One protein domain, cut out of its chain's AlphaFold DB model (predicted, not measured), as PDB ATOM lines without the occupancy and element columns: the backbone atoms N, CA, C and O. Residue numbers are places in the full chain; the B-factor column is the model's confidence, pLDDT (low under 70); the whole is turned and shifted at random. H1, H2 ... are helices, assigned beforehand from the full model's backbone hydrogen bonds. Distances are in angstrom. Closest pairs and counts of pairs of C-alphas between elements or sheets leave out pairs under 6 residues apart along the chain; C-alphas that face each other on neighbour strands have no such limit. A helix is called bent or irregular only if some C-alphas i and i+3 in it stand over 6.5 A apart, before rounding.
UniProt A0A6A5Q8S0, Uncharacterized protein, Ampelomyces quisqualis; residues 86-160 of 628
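AT A GLANCE: This is residues 86 to 160 of the 628 residues of an uncharacterized protein of Ampelomyces quisqualis (UniProt A0A6A5Q8S0). A long helix, H4, crosses H2, and H2 folds back on the irregular helix H1 as a helical hairpin. The very short H3 sits near H1 and H4, and residues 101 to 107, of which 105 to 107 belong to H2, stick out. The printed part has 75 residues with four named helices, in the order H1, H2, H3, H4, and no named strand: the class is all helix. The whole is compact, with a radius of gyration of the C-alphas of 12.5 A, and elongated in outline, with spans of 40 by 26 by 18 A.

HOW THE PARTS SIT: H4, residues 138 to 160, touches H2, residues 105 to 121, with its residues 143 to 151 alone. The closest C-alphas, those of Cys 112 and Phe 147, are 6.3 A apart, and the two run the same way at a steep tilt of 48 degrees. H2 touches H1, residues 86 to 96, with residues 111 to 118 alone. The closest C-alphas of this hairpin, those of Val 86 and Lys 114, are 5.6 A apart, at a shallow tilt of 31 degrees, opposite ways. H1 and H4 are close but not clearly touching, the closest C-alphas being those of Ser 94 and Leu 140 at 7.1 A. H3, residues 131 to 134, is close to H4 but not clearly touching it, with the C-alphas of Phe 132 and Ile 141 closest at 6.5 A. H2 and H3 are apart. Every O i to N i+4 pair is within hydrogen-bond range in H2 and H4, 5 of 7 are in H1, and H3 is too short for such a pair.

IN THESE COORDINATES: H4 is 32.4 A long from C-alpha 138 at (138.046, 140.912, 51.727) to C-alpha 160 at (161.915, 160.447, 61.571). H2 measures 24.5 A, H1 16.0 A and H3 5.5 A. H1 begins with C-alpha 86 at (138.227, 147.025, 67.493) and is irregular, with C-alphas 92 and 95 at 7.8 A.

THE WHOLE: The two C-alphas farthest apart, those of Arg 99 and Phe 160, are 40.6 A apart. The printed part has no cut. The links H1 to H2 and H2 to H3 are short, and H3 to H4 is tight. The mean pLDDT of the printed part is 89.1, and residue 129 is under 70.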
ATOM      1  N   VAL A  86     138.168 147.073  68.968       92.25
ATOM      2  CA  VAL A  86     138.227 147.025  67.493       92.25
ATOM      3  C   VAL A  86     138.114 145.597  66.937       92.25
ATOM      4  O   VAL A  86     137.621 145.428  65.824       92.25
ATOM      5  N   PHE A  87     138.523 144.576  67.692       90.62
ATOM      6  CA  PHE A  87     138.429 143.171  67.299       90.62
ATOM      7  C   PHE A  87     136.988 142.678  67.428       90.62
ATOM      8  O   PHE A  87     136.457 142.147  66.455       90.62
ATOM      9  N   ASP A  88     136.334 142.935  68.564       91.88
ATOM     10  CA  ASP A  88     134.912 142.635  68.791       91.88
ATOM     11  C   ASP A  88     134.026 143.267  67.701       91.88
ATOM     12  O   ASP A  88     133.149 142.607  67.136       91.88
ATOM     13  N   VAL A  89     134.275 144.539  67.360       93.94
ATOM     14  CA  VAL A  89     133.549 145.256  66.296       93.94
ATOM     15  C   VAL A  89     133.767 144.603  64.928       93.94
ATOM     16  O   VAL A  89     132.798 144.367  64.205       93.94
ATOM     17  N   VAL A  90     135.015 144.298  64.567       92.38
ATOM     18  CA  VAL A  90     135.366 143.669  63.282       92.38
ATOM     19  C   VAL A  90     134.798 142.248  63.168       92.38
ATOM     20  O   VAL A  90     134.287 141.876  62.108       92.38
ATOM     21  N   GLU A  91     134.844 141.464  64.244       91.19
ATOM     22  CA  GLU A  91     134.341 140.089  64.277       91.19
ATOM     23  C   GLU A  91     132.806 140.060  64.156       91.19
ATOM     24  O   GLU A  91     132.272 139.305  63.338       91.19
ATOM     25  N   ALA A  92     132.093 140.957  64.853       92.12
ATOM     26  CA  ALA A  92     130.629 141.057  64.806       92.12
ATOM     27  C   ALA A  92     130.067 141.420  63.413       92.12
ATOM     28  O   ALA A  92     129.043 140.859  62.995       92.12
ATOM     29  N   ILE A  93     130.731 142.333  62.686       92.81
ATOM     30  CA  ILE A  93     130.285 142.802  61.357       92.81
ATOM     31  C   ILE A  93     130.820 141.979  60.183       92.81
ATOM     32  O   ILE A  93     130.266 142.102  59.096       92.81
ATOM     33  N   SER A  94     131.870 141.173  60.376       91.25
ATOM     34  CA  SER A  94     132.588 140.390  59.346       91.25
ATOM     35  C   SER A  94     131.720 139.941  58.155       91.25
ATOM     36  O   SER A  94     131.861 140.446  57.036       91.25
ATOM     37  N   LYS A  95     130.752 139.064  58.433       89.81
ATOM     38  CA  LYS A  95     129.834 138.438  57.465       89.81
ATOM     39  C   LYS A  95     128.864 139.419  56.798       89.81
ATOM     40  O   LYS A  95     128.464 139.208  55.658       89.81
ATOM     41  N   ASP A  96     128.495 140.489  57.497       90.50
ATOM     42  CA  ASP A  96     127.481 141.464  57.077       90.50
ATOM     43  C   ASP A  96     128.087 142.744  56.475       90.50
ATOM     44  O   ASP A  96     127.363 143.586  55.941       90.50
ATOM     45  N   PHE A  97     129.417 142.886  56.489       90.69
ATOM     46  CA  PHE A  97     130.120 144.066  55.980       90.69
ATOM     47  C   PHE A  97     129.923 144.299  54.469       90.69
ATOM     48  O   PHE A  97     130.071 145.421  54.006       90.69
ATOM     49  N   SER A  98     129.538 143.280  53.692       90.56
ATOM     50  CA  SER A  98     129.143 143.429  52.278       90.56
ATOM     51  C   SER A  98     127.687 143.880  52.073       90.56
ATOM     52  O   SER A  98     127.280 144.110  50.937       90.56
ATOM     53  N   ARG A  99     126.892 143.984  53.147       91.06
ATOM     54  CA  ARG A  99     125.508 144.495  53.131       91.06
ATOM     55  C   ARG A  99     125.475 145.988  53.475       91.06
ATOM     56  O   ARG A  99     124.723 146.721  52.849       91.06
ATOM     57  N   ILE A 100     126.306 146.413  54.437       90.25
ATOM     58  CA  ILE A 100     127.332 147.475  54.284       90.25
ATOM     59  C   ILE A 100     127.274 148.407  53.049       90.25
ATOM     60  O   ILE A 100     128.139 148.231  52.195       90.25
ATOM     61  N   PRO A 101     126.343 149.370  52.871       85.75
ATOM     62  CA  PRO A 101     126.311 150.152  51.630       85.75
ATOM     63  C   PRO A 101     127.457 151.179  51.558       85.75
ATOM     64  O   PRO A 101     127.557 152.031  52.444       85.75
ATOM     65  N   ASP A 102     128.272 151.110  50.494       82.62
ATOM     66  CA  ASP A 102     129.571 151.800  50.310       82.62
ATOM     67  C   ASP A 102     129.572 153.320  50.583       82.62
ATOM     68  O   ASP A 102     130.581 153.885  51.001       82.62
ATOM     69  N   ASP A 103     128.449 154.010  50.377       83.88
ATOM     70  CA  ASP A 103     128.301 155.448  50.638       83.88
ATOM     71  C   ASP A 103     128.166 155.790  52.144       83.88
ATOM     72  O   ASP A 103     128.029 156.954  52.521       83.88
ATOM     73  N   ALA A 104     128.218 154.797  53.038       87.06
ATOM     74  CA  ALA A 104     128.234 154.972  54.492       87.06
ATOM     75  C   ALA A 104     129.599 155.477  55.018       87.06
ATOM     76  O   ALA A 104     130.216 154.846  55.876       87.06
ATOM     77  N   THR A 105     130.062 156.644  54.554       89.56
ATOM     78  CA  THR A 105     131.365 157.241  54.932       89.56
ATOM     79  C   THR A 105     131.560 157.339  56.447       89.56
ATOM     80  O   THR A 105     132.612 156.959  56.949       89.56
ATOM     81  N   TRP A 106     130.515 157.733  57.184       92.19
ATOM     82  CA  TRP A 106     130.499 157.798  58.653       92.19
ATOM     83  C   TRP A 106     130.882 156.465  59.330       92.19
ATOM     84  O   TRP A 106     131.431 156.464  60.427       92.19
ATOM     85  N   PHE A 107     130.594 155.324  58.690       90.44
ATOM     86  CA  PHE A 107     130.931 154.004  59.215       90.44
ATOM     87  C   PHE A 107     132.408 153.683  58.971       90.44
ATOM     88  O   PHE A 107     133.071 153.126  59.842       90.44
ATOM     89  N   HIS A 108     132.966 154.103  57.830       88.88
ATOM     90  CA  HIS A 108     134.411 154.052  57.605       88.88
ATOM     91  C   HIS A 108     135.168 154.965  58.581       88.88
ATOM     92  O   HIS A 108     136.176 154.536  59.136       88.88
ATOM     93  N   GLU A 109     134.659 156.171  58.851       91.88
ATOM     94  CA  GLU A 109     135.186 157.086  59.874       91.88
ATOM     95  C   GLU A 109     135.131 156.449  61.274       91.88
ATOM     96  O   GLU A 109     136.152 156.388  61.951       91.88
ATOM     97  N   TYR A 110     133.992 155.867  61.673       92.94
ATOM     98  CA  TYR A 110     133.833 155.128  62.936       92.94
ATOM     99  C   TYR A 110     134.830 153.960  63.079       92.94
ATOM    100  O   TYR A 110     135.462 153.798  64.126       92.94
ATOM    101  N   MET A 111     135.022 153.164  62.022       91.38
ATOM    102  CA  MET A 111     136.009 152.075  62.009       91.38
ATOM    103  C   MET A 111     137.451 152.602  62.087       91.38
ATOM    104  O   MET A 111     138.302 151.976  62.723       91.38
ATOM    105  N   CYS A 112     137.724 153.763  61.486       91.25
ATOM    106  CA  CYS A 112     139.017 154.438  61.559       91.25
ATOM    107  C   CYS A 112     139.296 154.964  62.977       91.25
ATOM    108  O   CYS A 112     140.364 154.696  63.526       91.25
ATOM    109  N   ASP A 113     138.319 155.618  63.613       93.31
ATOM    110  CA  ASP A 113     138.384 156.063  65.012       93.31
ATOM    111  C   ASP A 113     138.599 154.883  65.971       93.31
ATOM    112  O   ASP A 113     139.403 154.980  66.901       93.31
ATOM    113  N   LYS A 114     137.948 153.734  65.732       93.62
ATOM    114  CA  LYS A 114     138.176 152.504  66.508       93.62
ATOM    115  C   LYS A 114     139.589 151.950  66.336       93.62
ATOM    116  O   LYS A 114     140.229 151.612  67.335       93.62
ATOM    117  N   ALA A 115     140.102 151.898  65.107       92.69
ATOM    118  CA  ALA A 115     141.467 151.450  64.843       92.69
ATOM    119  C   ALA A 115     142.515 152.396  65.464       92.69
ATOM    120  O   ALA A 115     143.454 151.937  66.120       92.69
ATOM    121  N   LEU A 116     142.316 153.710  65.341       93.69
ATOM    122  CA  LEU A 116     143.140 154.747  65.966       93.69
ATOM    123  C   LEU A 116     143.097 154.652  67.501       93.69
ATOM    124  O   LEU A 116     144.144 154.704  68.147       93.69
ATOM    125  N   ALA A 117     141.920 154.465  68.100       94.31
ATOM    126  CA  ALA A 117     141.770 154.329  69.548       94.31
ATOM    127  C   ALA A 117     142.486 153.086  70.102       94.31
ATOM    128  O   ALA A 117     143.073 153.160  71.182       94.31
ATOM    129  N   ALA A 118     142.483 151.965  69.375       93.06
ATOM    130  CA  ALA A 118     143.267 150.782  69.730       93.06
ATOM    131  C   ALA A 118     144.781 151.038  69.584       93.06
ATOM    132  O   ALA A 118     145.551 150.765  70.505       93.06
ATOM    133  N   PHE A 119     145.206 151.644  68.472       93.56
ATOM    134  CA  PHE A 119     146.611 151.967  68.193       93.56
ATOM    135  C   PHE A 119     147.231 152.952  69.196       93.56
ATOM    136  O   PHE A 119     148.404 152.834  69.553       93.56
ATOM    137  N   LEU A 120     146.449 153.921  69.681       91.62
ATOM    138  CA  LEU A 120     146.878 154.876  70.708       91.62
ATOM    139  C   LEU A 120     146.992 154.247  72.106       91.62
ATOM    140  O   LEU A 120     147.720 154.784  72.941       91.62
ATOM    141  N   GLN A 121     146.302 153.131  72.366       91.31
ATOM    142  CA  GLN A 121     146.453 152.348  73.598       91.31
ATOM    143  C   GLN A 121     147.668 151.416  73.514       91.31
ATOM    144  O   GLN A 121     148.499 151.409  74.421       91.31
ATOM    145  N   ASP A 122     147.818 150.686  72.406       90.31
ATOM    146  CA  ASP A 122     149.032 149.935  72.094       90.31
ATOM    147  C   ASP A 122     149.335 149.945  70.589       90.31
ATOM    148  O   ASP A 122     148.704 149.252  69.797       90.31
ATOM    149  N   HIS A 123     150.398 150.647  70.197       88.88
ATOM    150  CA  HIS A 123     150.918 150.662  68.825       88.88
ATOM    151  C   HIS A 123     151.345 149.278  68.284       88.88
ATOM    152  O   HIS A 123     151.656 149.146  67.098       88.88
ATOM    153  N   ARG A 124     151.398 148.241  69.130       89.56
ATOM    154  CA  ARG A 124     151.655 146.843  68.750       89.56
ATOM    155  C   ARG A 124     150.395 145.978  68.684       89.56
ATOM    156  O   ARG A 124     150.539 144.792  68.407       89.56
ATOM    157  N   VAL A 125     149.202 146.535  68.910       88.44
ATOM    158  CA  VAL A 125     147.921 145.804  68.906       88.44
ATOM    159  C   VAL A 125     147.752 144.974  67.627       88.44
ATOM    160  O   VAL A 125     147.716 143.749  67.675       88.44
ATOM    161  N   PHE A 126     147.860 145.603  66.456       87.38
ATOM    162  CA  PHE A 126     147.745 144.928  65.158       87.38
ATOM    163  C   PHE A 126     148.961 144.074  64.751       87.38
ATOM    164  O   PHE A 126     148.993 143.533  63.649       87.38
ATOM    165  N   ALA A 127     149.979 143.968  65.610       84.19
ATOM    166  CA  ALA A 127     151.185 143.166  65.392       84.19
ATOM    167  C   ALA A 127     151.258 141.933  66.317       84.19
ATOM    168  O   ALA A 127     152.288 141.254  66.350       84.19
ATOM    169  N   LYS A 128     150.204 141.674  67.103       71.50
ATOM    170  CA  LYS A 128     150.087 140.539  68.034       71.50
ATOM    171  C   LYS A 128     149.058 139.495  67.601       71.50
ATOM    172  O   LYS A 128     149.212 138.332  67.960       71.50
ATOM    173  N   ASP A 129     148.038 139.913  66.858       68.38
ATOM    174  CA  ASP A 129     146.808 139.152  66.657       68.38
ATOM    175  C   ASP A 129     146.613 138.670  65.216       68.38
ATOM    176  O   ASP A 129     146.806 139.425  64.260       68.38
ATOM    177  N   ASP A 130     146.089 137.449  65.066       75.00
ATOM    178  CA  ASP A 130     145.586 136.883  63.802       75.00
ATOM    179  C   ASP A 130     144.248 137.532  63.365       75.00
ATOM    180  O   ASP A 130     143.324 136.864  62.900       75.00
ATOM    181  N   LEU A 131     144.126 138.856  63.506       76.38
ATOM    182  CA  LEU A 131     142.947 139.665  63.168       76.38
ATOM    183  C   LEU A 131     142.470 139.391  61.735       76.38
ATOM    184  O   LEU A 131     141.318 139.030  61.516       76.38
ATOM    185  N   PHE A 132     143.384 139.440  60.764       80.12
ATOM    186  CA  PHE A 132     143.091 139.102  59.366       80.12
ATOM    187  C   PHE A 132     142.794 137.614  59.119       80.12
ATOM    188  O   PHE A 132     142.269 137.279  58.064       80.12
ATOM    189  N   GLY A 133     143.114 136.724  60.065       80.94
ATOM    190  CA  GLY A 133     142.768 135.302  60.008       80.94
ATOM    191  C   GLY A 133     141.341 134.995  60.475       80.94
ATOM    192  O   GLY A 133     140.819 133.933  60.141       80.94
ATOM    193  N   ARG A 134     140.701 135.910  61.220       78.06
ATOM    194  CA  ARG A 134     139.292 135.795  61.645       78.06
ATOM    195  C   ARG A 134     138.300 136.435  60.672       78.06
ATOM    196  O   ARG A 134     137.113 136.136  60.737       78.06
ATOM    197  N   ILE A 135     138.772 137.319  59.794       85.75
ATOM    198  CA  ILE A 135     137.934 138.024  58.820       85.75
ATOM    199  C   ILE A 135     137.896 137.219  57.516       85.75
ATOM    200  O   ILE A 135     138.931 136.951  56.913       85.75
ATOM    201  N   ASP A 136     136.700 136.883  57.047       85.50
ATOM    202  CA  ASP A 136     136.445 136.316  55.717       85.50
ATOM    203  C   ASP A 136     136.244 137.408  54.646       85.50
ATOM    204  O   ASP A 136     136.623 137.256  53.481       85.50
ATOM    205  N   ASN A 137     135.674 138.546  55.044       89.50
ATOM    206  CA  ASN A 137     135.324 139.648  54.162       89.50
ATOM    207  C   ASN A 137     136.545 140.458  53.675       89.50
ATOM    208  O   ASN A 137     137.075 141.334  54.361       89.50
ATOM    209  N   VAL A 138     136.937 140.223  52.420       89.06
ATOM    210  CA  VAL A 138     138.046 140.912  51.727       89.06
ATOM    211  C   VAL A 138     137.864 142.439  51.657       89.06
ATOM    212  O   VAL A 138     138.857 143.170  51.621       89.06
ATOM    213  N   GLY A 139     136.626 142.943  51.661       88.81
ATOM    214  CA  GLY A 139     136.337 144.379  51.730       88.81
ATOM    215  C   GLY A 139     136.742 144.974  53.078       88.81
ATOM    216  O   GLY A 139     137.504 145.941  53.119       88.81
ATOM    217  N   LEU A 140     136.320 144.335  54.172       90.06
ATOM    218  CA  LEU A 140     136.675 144.727  55.539       90.06
ATOM    219  C   LEU A 140     138.189 144.640  55.775       90.06
ATOM    220  O   LEU A 140     138.784 145.597  56.269       90.06
ATOM    221  N   ILE A 141     138.831 143.552  55.324       90.31
ATOM    222  CA  ILE A 141     140.297 143.397  55.334       90.31
ATOM    223  C   ILE A 141     140.974 144.579  54.633       90.31
ATOM    224  O   ILE A 141     141.907 145.166  55.177       90.31
ATOM    225  N   ARG A 142     140.506 144.957  53.435       90.44
ATOM    226  CA  ARG A 142     141.092 146.051  52.641       90.44
ATOM    227  C   ARG A 142     140.937 147.414  53.318       90.44
ATOM    228  O   ARG A 142     141.859 148.222  53.236       90.44
ATOM    229  N   VAL A 143     139.797 147.682  53.952       89.38
ATOM    230  CA  VAL A 143     139.548 148.927  54.702       89.38
ATOM    231  C   VAL A 143     140.454 148.995  55.933       89.38
ATOM    232  O   VAL A 143     141.198 149.959  56.099       89.38
ATOM    233  N   LEU A 144     140.472 147.934  56.738       90.31
ATOM    234  CA  LEU A 144     141.260 147.848  57.967       90.31
ATOM    235  C   LEU A 144     142.775 147.905  57.701       90.31
ATOM    236  O   LEU A 144     143.502 148.612  58.396       90.31
ATOM    237  N   ALA A 145     143.250 147.226  56.653       91.31
ATOM    238  CA  ALA A 145     144.654 147.250  56.253       91.31
ATOM    239  C   ALA A 145     145.122 148.638  55.782       91.31
ATOM    240  O   ALA A 145     146.260 149.005  56.069       91.31
ATOM    241  N   LYS A 146     144.267 149.430  55.111       90.88
ATOM    242  CA  LYS A 146     144.583 150.831  54.772       90.88
ATOM    243  C   LYS A 146     144.815 151.659  56.032       90.88
ATOM    244  O   LYS A 146     145.903 152.203  56.189       90.88
ATOM    245  N   PHE A 147     143.852 151.655  56.958       90.00
ATOM    246  CA  PHE A 147     143.957 152.396  58.218       90.00
ATOM    247  C   PHE A 147     145.197 151.993  59.019       90.00
ATOM    248  O   PHE A 147     145.916 152.848  59.525       90.00
ATOM    249  N   MET A 148     145.508 150.697  59.095       90.75
ATOM    250  CA  MET A 148     146.733 150.226  59.746       90.75
ATOM    251  C   MET A 148     148.003 150.765  59.074       90.75
ATOM    252  O   MET A 148     148.911 151.217  59.770       90.75
ATOM    253  N   VAL A 149     148.087 150.729  57.740       92.12
ATOM    254  CA  VAL A 149     149.245 151.251  56.993       92.12
ATOM    255  C   VAL A 149     149.386 152.763  57.178       92.12
ATOM    256  O   VAL A 149     150.501 153.234  57.390       92.12
ATOM    257  N   GLU A 150     148.283 153.508  57.170       92.06
ATOM    258  CA  GLU A 150     148.247 154.952  57.434       92.06
ATOM    259  C   GLU A 150     148.737 155.265  58.862       92.06
ATOM    260  O   GLU A 150     149.699 156.015  59.028       92.06
ATOM    261  N   LEU A 151     148.197 154.593  59.887       92.44
ATOM    262  CA  LEU A 151     148.604 154.754  61.293       92.44
ATOM    263  C   LEU A 151     150.091 154.437  61.532       92.44
ATOM    264  O   LEU A 151     150.778 155.166  62.256       92.44
ATOM    265  N   TYR A 152     150.623 153.372  60.919       92.06
ATOM    266  CA  TYR A 152     152.053 153.059  60.999       92.06
ATOM    267  C   TYR A 152     152.913 154.042  60.185       92.06
ATOM    268  O   TYR A 152     153.994 154.407  60.650       92.06
ATOM    269  N   SER A 153     152.452 154.511  59.021       92.81
ATOM    270  CA  SER A 153     153.146 155.507  58.190       92.81
ATOM    271  C   SER A 153     153.293 156.848  58.912       92.81
ATOM    272  O   SER A 153     154.402 157.385  59.010       92.81
ATOM    273  N   ASP A 154     152.210 157.350  59.506       92.19
ATOM    274  CA  ASP A 154     152.219 158.549  60.346       92.19
ATOM    275  C   ASP A 154     153.153 158.362  61.543       92.19
ATOM    276  O   ASP A 154     153.971 159.235  61.852       92.19
ATOM    277  N   LYS A 155     153.105 157.190  62.194       90.62
ATOM    278  CA  LYS A 155     153.951 156.928  63.360       90.62
ATOM    279  C   LYS A 155     155.441 156.834  63.020       90.62
ATOM    280  O   LYS A 155     156.277 157.252  63.824       90.62
ATOM    281  N   VAL A 156     155.784 156.315  61.846       91.31
ATOM    282  CA  VAL A 156     157.158 156.294  61.326       91.31
ATOM    283  C   VAL A 156     157.612 157.707  60.946       91.31
ATOM    284  O   VAL A 156     158.730 158.100  61.288       91.31
ATOM    285  N   SER A 157     156.737 158.502  60.331       94.25
ATOM    286  CA  SER A 157     157.011 159.896  59.960       94.25
ATOM    287  C   SER A 157     157.267 160.780  61.192       94.25
ATOM    288  O   SER A 157     158.231 161.548  61.215       94.25
ATOM    289  N   ASP A 158     156.483 160.605  62.260       90.62
ATOM    290  CA  ASP A 158     156.677 161.221  63.585       90.62
ATOM    291  C   ASP A 158     158.075 160.936  64.168       90.62
ATOM    292  O   ASP A 158     158.761 161.839  64.655       90.62
ATOM    293  N   VAL A 159     158.529 159.680  64.079       89.81
ATOM    294  CA  VAL A 159     159.843 159.242  64.583       89.81
ATOM    295  C   VAL A 159     160.997 159.804  63.750       89.81
ATOM    296  O   VAL A 159     161.997 160.237  64.328       89.81
ATOM    297  N   PHE A 160     160.882 159.842  62.419       84.19
ATOM    298  CA  PHE A 160     161.915 160.447  61.571       84.19
ATOM    299  C   PHE A 160     162.008 161.964  61.761       84.19
ATOM    300  O   PHE A 160     163.116 162.489  61.862       84.19
TER     301      PHE A 160